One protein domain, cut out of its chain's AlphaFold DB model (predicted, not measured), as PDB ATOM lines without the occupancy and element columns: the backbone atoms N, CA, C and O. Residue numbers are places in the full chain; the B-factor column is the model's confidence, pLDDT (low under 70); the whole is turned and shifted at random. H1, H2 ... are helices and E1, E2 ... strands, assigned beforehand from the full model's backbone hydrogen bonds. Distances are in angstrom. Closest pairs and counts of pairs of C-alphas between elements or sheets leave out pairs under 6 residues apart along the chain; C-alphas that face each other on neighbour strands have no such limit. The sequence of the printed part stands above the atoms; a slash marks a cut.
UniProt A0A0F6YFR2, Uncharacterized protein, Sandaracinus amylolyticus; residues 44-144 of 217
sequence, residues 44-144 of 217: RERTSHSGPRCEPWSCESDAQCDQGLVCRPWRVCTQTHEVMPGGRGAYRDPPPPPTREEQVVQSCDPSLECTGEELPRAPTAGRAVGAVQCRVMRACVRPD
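What this domain is: This is residues 44 to 144 of the 217 residues of an uncharacterized protein of Sandaracinus amylolyticus (UniProt A0A0F6YFR2). A long, twisted sheet of three strands, E4, E3 and E5, makes the body, and a small two-strand hairpin, E1 and E2, packs on its edge strand E4 through E2. The small helix H1 lies in the loop from E3 to E4, at one end of the longest axis, and the loop of residues 57 to 69 lies toward the other. The printed part has 101 residues, with five named strands and one named helix in the order E1, E2, E3, H1, E4, E5; it is mostly strand. The sheet order is E4, E3, E5, and both sheets are antiparallel. The whole is elongated, spanning 50 by 30 by 20 A, and only just loose, close to compact, with a radius of gyration of the C-alphas of 15.5 A.

How they stand to each other: E1, residues 44 to 48, and E2, residues 51 to 56, form a hairpin, antiparallel at 142 degrees, with N 46 and O 53 at 2.8 A, within hydrogen-bond range. E3, residues 70 to 83, bends by 86 degrees at residue 73. H1, residues 88 to 91, is not on the three-stranded sheet; it is too short for any O i to N i+4 pair, and its one O i to N i+3 pair is not within range. E4, residues 99 to 108, is an edge strand, antiparallel to E3 at 140 degrees, with N 101 and O 81 at 2.8 A. E2 and E4 have 9 pairs of C-alphas within 8 A, the closest those of Glu 55 and Gln 103 at 5.2 A. E5, residues 127 to 141, is the other edge strand and bends by 93 degrees at residue 130. It is antiparallel to the inner strand E3 at 164 degrees, with N 74 and O 137 at 2.8 A. E4 and E5 are only just apart, their closest C-alphas at 8.1 A. E1 is apart from E3, E4 and E5.

Where its parts are: E1 begins at C-alpha 44, (-24.533, -3.456, 76.415), and is 13.1 A long; E2 is 16.2 A long. E3 is 31.1 A long and ends at C-alpha 83, (-12.625, 10.475, 76.860). H1 measures 6.1 A, E4 27.2 A and E5 27.8 A. E5 ends at C-alpha 141, (-29.866, -9.880, 82.082).

The domain as a whole: The two C-alphas farthest apart are those of Asp 93 and Asp 144, at 51.5 A. The printed part has no cut. The links E2 to E3, of 13 residues, and E4 to E5, of 18 residues, are long. The mean pLDDT of the printed part is 88.5, and residues 118 to 124 are under 70.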
ATOM      1  N   ARG A  44     -24.528  -3.232  77.865       94.50
ATOM      2  CA  ARG A  44     -24.533  -3.456  76.415       94.50
ATOM      3  C   ARG A  44     -23.369  -2.753  75.747       94.50
ATOM      4  O   ARG A  44     -22.884  -1.731  76.233       94.50
ATOM      5  N   GLU A  45     -22.952  -3.300  74.615       92.31
ATOM      6  CA  GLU A  45     -21.913  -2.695  73.797       92.31
ATOM      7  C   GLU A  45     -22.426  -1.396  73.162       92.31
ATOM      8  O   GLU A  45     -23.526  -1.324  72.604       92.31
ATOM      9  N   ARG A  46     -21.600  -0.357  73.231       90.44
ATOM     10  CA  ARG A  46     -21.742   0.881  72.473       90.44
ATOM     11  C   ARG A  46     -20.444   1.199  71.784       90.44
ATOM     12  O   ARG A  46     -19.382   1.087  72.379       90.44
ATOM     13  N   THR A  47     -20.543   1.683  70.559       87.81
ATOM     14  CA  THR A  47     -19.398   2.158  69.795       87.81
ATOM     15  C   THR A  47     -19.473   3.669  69.637       87.81
ATOM     16  O   THR A  47     -20.530   4.238  69.357       87.81
ATOM     17  N   SER A  48     -18.340   4.335  69.839       85.19
ATOM     18  CA  SER A  48     -18.151   5.751  69.531       85.19
ATOM     19  C   SER A  48     -16.854   5.938  68.742       85.19
ATOM     20  O   SER A  48     -16.100   4.991  68.514       85.19
ATOM     21  N   HIS A  49     -16.558   7.172  68.330       83.06
ATOM     22  CA  HIS A  49     -15.263   7.480  67.715       83.06
ATOM     23  C   HIS A  49     -14.072   7.265  68.653       83.06
ATOM     24  O   HIS A  49     -12.942   7.186  68.177       83.06
ATOM     25  N   SER A  50     -14.313   7.192  69.957       82.19
ATOM     26  CA  SER A  50     -13.273   6.963  70.952       82.19
ATOM     27  C   SER A  50     -13.029   5.475  71.208       82.19
ATOM     28  O   SER A  50     -12.040   5.124  71.842       82.19
ATOM     29  N   GLY A  51     -13.893   4.611  70.673       84.31
ATOM     30  CA  GLY A  51     -13.799   3.164  70.775       84.31
ATOM     31  C   GLY A  51     -15.106   2.521  71.239       84.31
ATOM     32  O   GLY A  51     -16.085   3.208  71.548       84.31
ATOM     33  N   PRO A  52     -15.147   1.187  71.249       87.25
ATOM     34  CA  PRO A  52     -16.216   0.432  71.885       87.25
ATOM     35  C   PRO A  52     -16.143   0.521  73.425       87.25
ATOM     36  O   PRO A  52     -15.064   0.635  74.005       87.25
ATOM     37  N   ARG A  53     -17.294   0.451  74.096       90.06
ATOM     38  CA  ARG A  53     -17.419   0.420  75.560       90.06
ATOM     39  C   ARG A  53     -18.681  -0.306  76.008       90.06
ATOM     40  O   ARG A  53     -19.632  -0.449  75.242       90.06
ATOM     41  N   CYS A  54     -18.708  -0.702  77.276       93.06
ATOM     42  CA  CYS A  54     -19.890  -1.274  77.909       93.06
ATOM     43  C   CYS A  54     -20.647  -0.196  78.678       93.06
ATOM     44  O   CYS A  54     -20.136   0.328  79.664       93.06
ATOM     45  N   GLU A  55     -21.856   0.150  78.245       94.56
ATOM     46  CA  GLU A  55     -22.722   1.075  78.982       94.56
ATOM     47  C   GLU A  55     -23.773   0.312  79.804       94.56
ATOM     48  O   GLU A  55     -24.145  -0.800  79.412       94.56
ATOM     49  N   PRO A  56     -24.294   0.887  80.904       96.56
ATOM     50  CA  PRO A  56     -25.402   0.285  81.638       96.56
ATOM     51  C   PRO A  56     -26.616   0.050  80.732       96.56
ATOM     52  O   PRO A  56     -27.024   0.929  79.971       96.56
ATOM     53  N   TRP A  57     -27.225  -1.128  80.843       97.31
ATOM     54  CA  TRP A  57     -28.416  -1.502  80.085       97.31
ATOM     55  C   TRP A  57     -29.632  -1.556  81.006       97.31
ATOM     56  O   TRP A  57     -30.124  -2.628  81.363       97.31
ATOM     57  N   SER A  58     -30.084  -0.372  81.426       97.56
ATOM     58  CA  SER A  58     -31.277  -0.217  82.258       97.56
ATOM     59  C   SER A  58     -32.545  -0.655  81.533       97.56
ATOM     60  O   SER A  58     -32.649  -0.551  80.310       97.56
ATOM     61  N   CYS A  59     -33.525  -1.102  82.311       98.00
ATOM     62  CA  CYS A  59     -34.847  -1.448  81.815       98.00
ATOM     63  C   CYS A  59     -35.921  -1.213  82.886       98.00
ATOM     64  O   CYS A  59     -35.656  -1.258  84.086       98.00
ATOM     65  N   GLU A  60     -37.155  -1.021  82.442       97.50
ATOM     66  CA  GLU A  60     -38.352  -0.953  83.287       97.50
ATOM     67  C   GLU A  60     -39.225  -2.206  83.137       97.50
ATOM     68  O   GLU A  60     -39.961  -2.580  84.053       97.50
ATOM     69  N   SER A  61     -39.125  -2.881  81.988       97.69
ATOM     70  CA  SER A  61     -39.857  -4.105  81.661       97.69
ATOM     71  C   SER A  61     -39.069  -4.985  80.692       97.69
ATOM     72  O   SER A  61     -38.163  -4.510  80.005       97.69
ATOM     73  N   ASP A  62     -39.443  -6.263  80.611       97.81
ATOM     74  CA  ASP A  62     -38.795  -7.254  79.741       97.81
ATOM     75  C   ASP A  62     -38.861  -6.867  78.253       97.81
ATOM     76  O   ASP A  62     -37.975  -7.220  77.483       97.81
ATOM     77  N   ALA A  63     -39.861  -6.074  77.847       97.69
ATOM     78  CA  ALA A  63     -40.032  -5.619  76.466       97.69
ATOM     79  C   ALA A  63     -38.926  -4.664  75.975       97.69
ATOM     80  O   ALA A  63     -38.798  -4.446  74.773       97.69
ATOM     81  N   GLN A  64     -38.147  -4.072  76.887       97.81
ATOM     82  CA  GLN A  64     -37.013  -3.198  76.554       97.81
ATOM     83  C   GLN A  64     -35.697  -3.971  76.377       97.81
ATOM     84  O   GLN A  64     -34.681  -3.381  76.000       97.81
ATOM     85  N   CYS A  65     -35.706  -5.270  76.677       97.62
ATOM     86  CA  CYS A  65     -34.548  -6.135  76.578       97.62
ATOM     87  C   CYS A  65     -34.553  -6.916  75.258       97.62
ATOM     88  O   CYS A  65     -35.608  -7.205  74.693       97.62
ATOM     89  N   ASP A  66     -33.362  -7.269  74.766       96.44
ATOM     90  CA  ASP A  66     -33.240  -8.117  73.578       96.44
ATOM     91  C   ASP A  66     -33.805  -9.525  73.834       96.44
ATOM     92  O   ASP A  66     -34.017  -9.953  74.974       96.44
ATOM     93  N   GLN A  67     -34.039 -10.273  72.754       95.25
ATOM     94  CA  GLN A  67     -34.610 -11.618  72.829       95.25
ATOM     95  C   GLN A  67     -33.813 -12.530  73.772       95.25
ATOM     96  O   GLN A  67     -32.601 -12.692  73.637       95.25
ATOM     97  N   GLY A  68     -34.525 -13.168  74.705       94.00
ATOM     98  CA  GLY A  68     -33.934 -14.084  75.681       94.00
ATOM     99  C   GLY A  68     -33.337 -13.404  76.915       94.00
ATOM    100  O   GLY A  68     -32.710 -14.088  77.720       94.00
ATOM    101  N   LEU A  69     -33.534 -12.094  77.084       96.94
ATOM    102  CA  LEU A  69     -33.182 -11.354  78.294       96.94
ATOM    103  C   LEU A  69     -34.440 -10.950  79.075       96.94
ATOM    104  O   LEU A  69     -35.532 -10.849  78.521       96.94
ATOM    105  N   VAL A  70     -34.271 -10.720  80.375       97.25
ATOM    106  CA  VAL A  70     -35.327 -10.300  81.305       97.25
ATOM    107  C   VAL A  70     -34.881  -9.087  82.108       97.25
ATOM    108  O   VAL A  70     -33.692  -8.903  82.385       97.25
ATOM    109  N   CYS A  71     -35.846  -8.267  82.504       97.50
ATOM    110  CA  CYS A  71     -35.636  -7.035  83.235       97.50
ATOM    111  C   CYS A  71     -35.808  -7.229  84.742       97.50
ATOM    112  O   CYS A  71     -36.915  -7.146  85.290       97.50
ATOM    113  N   ARG A  72     -34.693  -7.408  85.450       95.62
ATOM    114  CA  ARG A  72     -34.688  -7.672  86.898       95.62
ATOM    115  C   ARG A  72     -33.598  -6.880  87.625       95.62
ATOM    116  O   ARG A  72     -32.700  -6.352  86.969       95.62
ATOM    117  N   PRO A  73     -33.668  -6.764  88.965       94.81
ATOM    118  CA  PRO A  73     -32.607  -6.132  89.736       94.81
ATOM    119  C   PRO A  73     -31.269  -6.851  89.525       94.81
ATOM    120  O   PRO A  73     -31.201  -8.081  89.587       94.81
ATOM    121  N   TRP A  74     -30.222  -6.074  89.272       94.31
ATOM    122  CA  TRP A  74     -28.858  -6.534  89.044       94.31
ATOM    123  C   TRP A  74     -27.862  -5.505  89.578       94.31
ATOM    124  O   TRP A  74     -28.139  -4.303  89.532       94.31
ATOM    125  N   ARG A  75     -26.710  -5.947  90.100       94.06
ATOM    126  CA  ARG A  75     -25.673  -5.029  90.583       94.06
ATOM    127  C   ARG A  75     -24.720  -4.726  89.437       94.06
ATOM    128  O   ARG A  75     -24.077  -5.623  88.895       94.06
ATOM    129  N   VAL A  76     -24.639  -3.451  89.078       94.44
ATOM    130  CA  VAL A  76     -23.780  -2.939  88.009       94.44
ATOM    131  C   VAL A  76     -22.775  -1.981  88.636       94.44
ATOM    132  O   VAL A  76     -23.159  -1.035  89.326       94.44
ATOM    133  N   CYS A  77     -21.493  -2.245  88.412       94.62
ATOM    134  CA  CYS A  77     -20.390  -1.410  88.861       94.62
ATOM    135  C   CYS A  77     -19.833  -0.619  87.687       94.62
ATOM    136  O   CYS A  77     -19.416  -1.193  86.673       94.62
ATOM    137  N   THR A  78     -19.822   0.699  87.829       94.25
ATOM    138  CA  THR A  78     -19.408   1.628  86.787       94.25
ATOM    139  C   THR A  78     -18.205   2.459  87.205       94.25
ATOM    140  O   THR A  78     -18.011   2.765  88.378       94.25
ATOM    141  N   GLN A  79     -17.392   2.850  86.230       93.75
ATOM    142  CA  GLN A  79     -16.322   3.826  86.387       93.75
ATOM    143  C   GLN A  79     -16.537   4.952  85.378       93.75
ATOM    144  O   GLN A  79     -16.946   4.714  84.241       93.75
ATOM    145  N   THR A  80     -16.291   6.193  85.797       93.94
ATOM    146  CA  THR A  80     -16.316   7.327  84.868       93.94
ATOM    147  C   THR A  80     -14.973   7.418  84.156       93.94
ATOM    148  O   THR A  80     -13.921   7.323  84.786       93.94
ATOM    149  N   HIS A  81     -14.997   7.624  82.847       92.69
ATOM    150  CA  HIS A  81     -13.820   7.857  82.024       92.69
ATOM    151  C   HIS A  81     -13.902   9.238  81.391       92.69
ATOM    152  O   HIS A  81     -14.943   9.644  80.881       92.69
ATOM    153  N   GLU A  82     -12.794   9.967  81.417       94.19
ATOM    154  CA  GLU A  82     -12.603  11.148  80.589       94.19
ATOM    155  C   GLU A  82     -12.051  10.710  79.241       94.19
ATOM    156  O   GLU A  82     -10.949  10.163  79.124       94.19
ATOM    157  N   VAL A  83     -12.861  10.935  78.216       91.69
ATOM    158  CA  VAL A  83     -12.625  10.475  76.860       91.69
ATOM    159  C   VAL A  83     -12.483  11.694  75.965       91.69
ATOM    160  O   VAL A  83     -13.319  12.596  75.983       91.69
ATOM    161  N   MET A  84     -11.416  11.740  75.169       88.50
ATOM    162  CA  MET A  84     -11.299  12.784  74.157       88.50
ATOM    163  C   MET A  84     -12.337  12.534  73.055       88.50
ATOM    164  O   MET A  84     -12.437  11.395  72.579       88.50
ATOM    165  N   PRO A  85     -13.091  13.561  72.621       84.62
ATOM    166  CA  PRO A  85     -14.017  13.415  71.509       84.62
ATOM    167  C   PRO A  85     -13.243  12.973  70.271       84.62
ATOM    168  O   PRO A  85     -12.324  13.665  69.841       84.62
ATOM    169  N   GLY A  86     -13.587  11.820  69.700       80.19
ATOM    170  CA  GLY A  86     -13.000  11.391  68.433       80.19
ATOM    171  C   GLY A  86     -13.599  12.123  67.220       80.19
ATOM    172  O   GLY A  86     -14.609  12.824  67.308       80.19
ATOM    173  N   GLY A  87     -12.985  11.938  66.050       80.62
ATOM    174  CA  GLY A  87     -13.457  12.500  64.778       80.62
ATOM    175  C   GLY A  87     -12.933  13.910  64.470       80.62
ATOM    176  O   GLY A  87     -12.015  14.412  65.114       80.62
ATOM    177  N   ARG A  88     -13.507  14.576  63.454       74.19
ATOM    178  CA  ARG A  88     -13.022  15.893  62.973       74.19
ATOM    179  C   ARG A  88     -13.055  16.989  64.046       74.19
ATOM    180  O   ARG A  88     -12.295  17.944  63.954       74.19
ATOM    181  N   GLY A  89     -13.930  16.857  65.045       74.50
ATOM    182  CA  GLY A  89     -14.035  17.801  66.159       74.50
ATOM    183  C   GLY A  89     -12.835  17.785  67.111       74.50
ATOM    184  O   GLY A  89     -12.604  18.790  67.774       74.50
ATOM    185  N   ALA A  90     -12.054  16.697  67.134       78.25
ATOM    186  CA  ALA A  90     -10.894  16.536  68.012       78.25
ATOM    187  C   ALA A  90      -9.763  17.541  67.724       78.25
ATOM    188  O   ALA A  90      -8.964  17.838  68.604       78.25
ATOM    189  N   TYR A  91      -9.704  18.066  66.495       81.81
ATOM    190  CA  TYR A  91      -8.623  18.925  65.996       81.81
ATOM    191  C   TYR A  91      -9.004  20.413  65.938       81.81
ATOM    192  O   TYR A  91      -8.458  21.162  65.130       81.81
ATOM    193  N   ARG A  92      -9.988  20.843  66.737       85.50
ATOM    194  CA  ARG A  92     -10.312  22.271  66.877       85.50
ATOM    195  C   ARG A  92      -9.247  22.983  67.715       85.50
ATOM    196  O   ARG A  92      -8.591  22.348  68.534       85.50
ATOM    197  N   ASP A  93      -9.111  24.290  67.505       89.69
ATOM    198  CA  ASP A  93      -8.284  25.174  68.331       89.69
ATOM    199  C   ASP A  93      -9.185  26.245  68.983       89.69
ATOM    200  O   ASP A  93      -9.783  27.047  68.256       89.69
ATOM    201  N   PRO A  94      -9.371  26.229  70.319       89.25
ATOM    202  CA  PRO A  94      -8.815  25.254  71.263       89.25
ATOM    203  C   PRO A  94      -9.453  23.857  71.114       89.25
ATOM    204  O   PRO A  94     -10.587  23.742  70.622       89.25
ATOM    205  N   PRO A  95      -8.760  22.784  71.545       86.62
ATOM    206  CA  PRO A  95      -9.326  21.442  71.526       86.62
ATOM    207  C   PRO A  95     -10.565  21.380  72.427       86.62
ATOM    208  O   PRO A  95     -10.604  22.040  73.472       86.62
ATOM    209  N   PRO A  96     -11.593  20.597  72.052       89.12
ATOM    210  CA  PRO A  96     -12.751  20.425  72.912       89.12
ATOM    211  C   PRO A  96     -12.330  19.756  74.230       89.12
ATOM    212  O   PRO A  96     -11.428  18.911  74.226       89.12
ATOM    213  N   PRO A  97     -12.980  20.100  75.355       93.00
ATOM    214  CA  PRO A  97     -12.715  19.425  76.616       93.00
ATOM    215  C   PRO A  97     -13.066  17.928  76.513       93.00
ATOM    216  O   PRO A  97     -13.928  17.554  75.707       93.00
ATOM    217  N   PRO A  98     -12.431  17.065  77.328       92.56
ATOM    218  CA  PRO A  98     -12.801  15.660  77.396       92.56
ATOM    219  C   PRO A  98     -14.258  15.512  77.847       92.56
ATOM    220  O   PRO A  98     -14.749  16.254  78.701       92.56
ATOM    221  N   THR A  99     -14.948  14.528  77.285       92.94
ATOM    222  CA  THR A  99     -16.292  14.141  77.708       92.94
ATOM    223  C   THR A  99     -16.204  13.082  78.792       92.94
ATOM    224  O   THR A  99     -15.378  12.173  78.713       92.94
ATOM    225  N   ARG A 100     -17.069  13.182  79.801       93.88
ATOM    226  CA  ARG A 100     -17.197  12.161  80.841       93.88
ATOM    227  C   ARG A 100     -18.183  11.099  80.395       93.88
ATOM    228  O   ARG A 100     -19.340  11.410  80.124       93.88
ATOM    229  N   GLU A 101     -17.720   9.864  80.333       92.75
ATOM    230  CA  GLU A 101     -18.524   8.711  79.959       92.75
ATOM    231  C   GLU A 101     -18.541   7.698  81.101       92.75
ATOM    232  O   GLU A 101     -17.504   7.369  81.671       92.75
ATOM    233  N   GLU A 102     -19.723   7.197  81.444       93.56
ATOM    234  CA  GLU A 102     -19.865   6.097  82.395       93.56
ATOM    235  C   GLU A 102     -19.684   4.759  81.663       93.56
ATOM    236  O   GLU A 102     -20.319   4.515  80.631       93.56
ATOM    237  N   GLN A 103     -18.826   3.889  82.193       92.88
ATOM    238  CA  GLN A 103     -18.571   2.557  81.652       92.88
ATOM    239  C   GLN A 103     -18.766   1.491  82.725       92.88
ATOM    240  O   GLN A 103     -18.284   1.632  83.844       92.88
ATOM    241  N   VAL A 104     -19.447   0.402  82.376       93.00
ATOM    242  CA  VAL A 104     -19.570  -0.780  83.228       93.00
ATOM    243  C   VAL A 104     -18.253  -1.541  83.218       93.00
ATOM    244  O   VAL A 104     -17.798  -1.994  82.167       93.00
ATOM    245  N   VAL A 105     -17.664  -1.685  84.401       91.38
ATOM    246  CA  VAL A 105     -16.411  -2.419  84.624       91.38
ATOM    247  C   VAL A 105     -16.664  -3.796  85.231       91.38
ATOM    248  O   VAL A 105     -15.911  -4.723  84.960       91.38
ATOM    249  N   GLN A 106     -17.755  -3.953  85.991       91.56
ATOM    250  CA  GLN A 106     -18.189  -5.218  86.584       91.56
ATOM    251  C   GLN A 106     -19.710  -5.289  86.675       91.56
ATOM    252  O   GLN A 106     -20.397  -4.276  86.791       91.56
ATOM    253  N   SER A 107     -20.239  -6.507  86.685       92.38
ATOM    254  CA  SER A 107     -21.601  -6.772  87.131       92.38
ATOM    255  C   SER A 107     -21.628  -8.055  87.940       92.38
ATOM    256  O   SER A 107     -20.839  -8.962  87.659       92.38
ATOM    257  N   CYS A 108     -22.566  -8.169  88.863       91.94
ATOM    258  CA  CYS A 108     -22.786  -9.401  89.600       91.94
ATOM    259  C   CYS A 108     -24.237  -9.521  90.056       91.94
ATOM    260  O   CYS A 108     -25.014  -8.559  90.026       91.94
ATOM    261  N   ASP A 109     -24.584 -10.725  90.507       89.12
ATOM    262  CA  ASP A 109     -25.810 -10.907  91.269       89.12
ATOM    263  C   ASP A 109     -25.763 -10.007  92.517       89.12
ATOM    264  O   ASP A 109     -24.743 -10.005  93.200       89.12
ATOM    265  N   PRO A 110     -26.817  -9.236  92.836       87.00
ATOM    266  CA  PRO A 110     -26.826  -8.369  94.014       87.00
ATOM    267  C   PRO A 110     -26.527  -9.036  95.364       87.00
ATOM    268  O   PRO A 110     -26.159  -8.311  96.288       87.00
ATOM    269  N   SER A 111     -26.695 -10.360  95.485       84.31
ATOM    270  CA  SER A 111     -26.299 -11.144  96.667       84.31
ATOM    271  C   SER A 111     -24.793 -11.420  96.750       84.31
ATOM    272  O   SER A 111     -24.287 -11.733  97.824       84.31
ATOM    273  N   LEU A 112     -24.074 -11.287  95.635       80.19
ATOM    274  CA  LEU A 112     -22.621 -11.362  95.559       80.19
ATOM    275  C   LEU A 112     -22.104  -9.926  95.671       80.19
ATOM    276  O   LEU A 112     -22.409  -9.077  94.839       80.19
ATOM    277  N   GLU A 113     -21.367  -9.602  96.725       81.31
ATOM    278  CA  GLU A 113     -20.930  -8.231  97.008       81.31
ATOM    279  C   GLU A 113     -19.774  -7.783  96.095       81.31
ATOM    280  O   GLU A 113     -18.695  -7.439  96.569       81.31
ATOM    281  N   CYS A 114     -19.963  -7.774  94.769       86.25
ATOM    282  CA  CYS A 114     -18.916  -7.287  93.877       86.25
ATOM    283  C   CYS A 114     -18.641  -5.798  94.117       86.25
ATOM    284  O   CYS A 114     -19.564  -4.983  94.234       86.25
ATOM    285  N   THR A 115     -17.350  -5.469  94.175       83.00
ATOM    286  CA  THR A 115     -16.826  -4.126  94.465       83.00
ATOM    287  C   THR A 115     -16.326  -3.401  93.217       83.00
ATOM    288  O   THR A 115     -16.084  -2.199  93.266       83.00
ATOM    289  N   GLY A 116     -16.176  -4.101  92.089       76.50
ATOM    290  CA  GLY A 116     -15.553  -3.544  90.889       76.50
ATOM    291  C   GLY A 116     -14.027  -3.636  90.871       76.50
ATOM    292  O   GLY A 116     -13.425  -3.281  89.861       76.50
ATOM    293  N   GLU A 117     -13.399  -4.104  91.954       74.12
ATOM    294  CA  GLU A 117     -11.935  -4.182  92.079       74.12
ATOM    295  C   GLU A 117     -11.336  -5.432  91.416       74.12
ATOM    296  O   GLU A 117     -10.148  -5.462  91.105       74.12
ATOM    297  N   GLU A 118     -12.156  -6.458  91.171       65.94
ATOM    298  CA  GLU A 118     -11.687  -7.777  90.733       65.94
ATOM    299  C   GLU A 118     -11.478  -7.932  89.219       65.94
ATOM    300  O   GLU A 118     -10.942  -8.962  88.805       65.94
ATOM    301  N   LEU A 119     -11.868  -6.976  88.359       56.16
ATOM    302  CA  LEU A 119     -11.917  -7.276  86.922       56.16
ATOM    303  C   LEU A 119     -10.657  -7.015  86.087       56.16
ATOM    304  O   LEU A 119      -9.984  -5.989  86.236       56.16
ATOM    305  N   PRO A 120     -10.385  -7.919  85.116       49.88
ATOM    306  CA  PRO A 120      -9.450  -7.677  84.031       49.88
ATOM    307  C   PRO A 120      -9.817  -6.397  83.278       49.88
ATOM    308  O   PRO A 120     -10.980  -6.116  82.988       49.88
ATOM    309  N   ARG A 121      -8.784  -5.609  82.969       56.84
ATOM    310  CA  ARG A 121      -8.891  -4.322  82.278       56.84
ATOM    311  C   ARG A 121      -9.416  -4.550  80.861       56.84
ATOM    312  O   ARG A 121      -8.619  -4.761  79.949       56.84
ATOM    313  N   ALA A 122     -10.729  -4.466  80.657       54.72
ATOM    314  CA  ALA A 122     -11.248  -4.241  79.316       54.72
ATOM    315  C   ALA A 122     -10.541  -2.992  78.752       54.72
ATOM    316  O   ALA A 122     -10.411  -1.997  79.483       54.72
ATOM    317  N   PRO A 123     -10.040  -3.020  77.504       58.25
ATOM    318  CA  PRO A 123      -9.403  -1.858  76.907       58.25
ATOM    319  C   PRO A 123     -10.400  -0.703  76.944       58.25
ATOM    320  O   PRO A 123     -11.463  -0.752  76.331       58.25
ATOM    321  N   THR A 124     -10.081   0.299  77.752       66.69
ATOM    322  CA  THR A 124     -10.975   1.412  78.035       66.69
ATOM    323  C   THR A 124     -10.544   2.598  77.202       66.69
ATOM    324  O   THR A 124      -9.370   2.973  77.198       66.69
ATOM    325  N   ALA A 125     -11.488   3.189  76.480       72.25
ATOM    326  CA  ALA A 125     -11.251   4.463  75.836       72.25
ATOM    327  C   ALA A 125     -11.089   5.538  76.919       72.25
ATOM    328  O   ALA A 125     -11.955   5.710  77.774       72.25
ATOM    329  N   GLY A 126      -9.980   6.275  76.884       83.81
ATOM    330  CA  GLY A 126      -9.754   7.408  77.780       83.81
ATOM    331  C   GLY A 126      -9.175   7.052  79.151       83.81
ATOM    332  O   GLY A 126      -8.657   5.963  79.392       83.81
ATOM    333  N   ARG A 127      -9.207   8.034  80.051       90.56
ATOM    334  CA  ARG A 127      -8.607   7.964  81.387       90.56
ATOM    335  C   ARG A 127      -9.699   7.777  82.430       90.56
ATOM    336  O   ARG A 127     -10.599   8.606  82.515       90.56
ATOM    337  N   ALA A 128      -9.586   6.740  83.253       90.44
ATOM    338  CA  ALA A 128     -10.458   6.569  84.408       90.44
ATOM    339  C   ALA A 128     -10.352   7.776  85.356       90.44
ATOM    340  O   ALA A 128      -9.249   8.213  85.703       90.44
ATOM    341  N   VAL A 129     -11.499   8.297  85.779       93.12
ATOM    342  CA  VAL A 129     -11.625   9.379  86.753       93.12
ATOM    343  C   VAL A 129     -12.636   8.990  87.831       93.12
ATOM    344  O   VAL A 129     -13.768   8.607  87.548       93.12
ATOM    345  N   GLY A 130     -12.220   9.106  89.090       90.12
ATOM    346  CA  GLY A 130     -13.043   8.734  90.241       90.12
ATOM    347  C   GLY A 130     -13.010   7.242  90.590       90.12
ATOM    348  O   GLY A 130     -12.380   6.421  89.916       90.12
ATOM    349  N   ALA A 131     -13.673   6.922  91.699       91.88
ATOM    350  CA  ALA A 131     -13.821   5.561  92.200       91.88
ATOM    351  C   ALA A 131     -14.888   4.788  91.413       91.88
ATOM    352  O   ALA A 131     -15.791   5.384  90.817       91.88
ATOM    353  N   VAL A 132     -14.788   3.459  91.442       93.50
ATOM    354  CA  VAL A 132     -15.845   2.584  90.936       93.50
ATOM    355  C   VAL A 132     -17.085   2.731  91.820       93.50
ATOM    356  O   VAL A 132     -16.984   2.782  93.044       93.50
ATOM    357  N   GLN A 133     -18.256   2.820  91.196       94.44
ATOM    358  CA  GLN A 133     -19.542   2.930  91.873       94.44
ATOM    359  C   GLN A 133     -20.399   1.720  91.530       94.44
ATOM    360  O   GLN A 133     -20.765   1.520  90.375       94.44
ATOM    361  N   CYS A 134     -20.742   0.919  92.533       94.25
ATOM    362  CA  CYS A 134     -21.649  -0.211  92.371       94.25
ATOM    363  C   CYS A 134     -23.051   0.171  92.833       94.25
ATOM    364  O   CYS A 134     -23.238   0.619  93.963       94.25
ATOM    365  N   ARG A 135     -24.049  -0.039  91.972       95.06
ATOM    366  CA  ARG A 135     -25.462   0.186  92.296       95.06
ATOM    367  C   ARG A 135     -26.322  -0.986  91.852       95.06
ATOM    368  O   ARG A 135     -26.061  -1.604  90.821       95.06
ATOM    369  N   VAL A 136     -27.358  -1.282  92.631       94.25
ATOM    370  CA  VAL A 136     -28.412  -2.209  92.211       94.25
ATOM    371  C   VAL A 136     -29.408  -1.427  91.365       94.25
ATOM    372  O   VAL A 136     -29.945  -0.416  91.802       94.25
ATOM    373  N   MET A 137     -29.637  -1.881  90.139       95.88
ATOM    374  CA  MET A 137     -30.582  -1.276  89.206       95.88
ATOM    375  C   MET A 137     -31.334  -2.359  88.440       95.88
ATOM    376  O   MET A 137     -30.882  -3.498  88.358       95.88
ATOM    377  N   ARG A 138     -32.487  -2.021  87.861       96.81
ATOM    378  CA  ARG A 138     -33.157  -2.926  86.923       96.81
ATOM    379  C   ARG A 138     -32.394  -2.923  85.606       96.81
ATOM    380  O   ARG A 138     -32.261  -1.871  84.982       96.81
ATOM    381  N   ALA A 139     -31.873  -4.080  85.219       97.25
ATOM    382  CA  ALA A 139     -31.053  -4.223  84.028       97.25
ATOM    383  C   ALA A 139     -31.453  -5.459  83.219       97.25
ATOM    384  O   ALA A 139     -31.982  -6.433  83.763       97.25
ATOM    385  N   CYS A 140     -31.190  -5.409  81.914       97.94
ATOM    386  CA  CYS A 140     -31.405  -6.540  81.024       97.94
ATOM    387  C   CYS A 140     -30.330  -7.601  81.259       97.94
ATOM    388  O   CYS A 140     -29.139  -7.381  81.018       97.94
ATOM    389  N   VAL A 141     -30.753  -8.764  81.742       96.56
ATOM    390  CA  VAL A 141     -29.866  -9.880  82.082       96.56
ATOM    391  C   VAL A 141     -30.469 -11.199  81.618       96.56
ATOM    392  O   VAL A 141     -31.636 -11.263  81.240       96.56
ATOM    393  N   ARG A 142     -29.686 -12.277  81.634       95.50
ATOM    394  CA  ARG A 142     -30.208 -13.590  81.253       95.50
ATOM    395  C   ARG A 142     -31.164 -14.166  82.312       95.50
ATOM    396  O   ARG A 142     -30.920 -13.986  83.507       95.50
ATOM    397  N   PRO A 143     -32.210 -14.907  81.904       93.06
ATOM    398  CA  PRO A 143     -33.173 -15.502  82.827       93.06
ATOM    399  C   PRO A 143     -32.593 -16.648  83.665       93.06
ATOM    400  O   PRO A 143     -33.098 -16.900  84.752       93.06
ATOM    401  N   ASP A 144     -31.535 -17.322  83.196       91.69
ATOM    402  CA  ASP A 144     -30.883 -18.437  83.898       91.69
ATOM    403  C   ASP A 144     -29.905 -17.998  85.000       91.69
ATOM    404  O   ASP A 144     -29.306 -18.841  85.665       91.69
TER     405      ASP A 144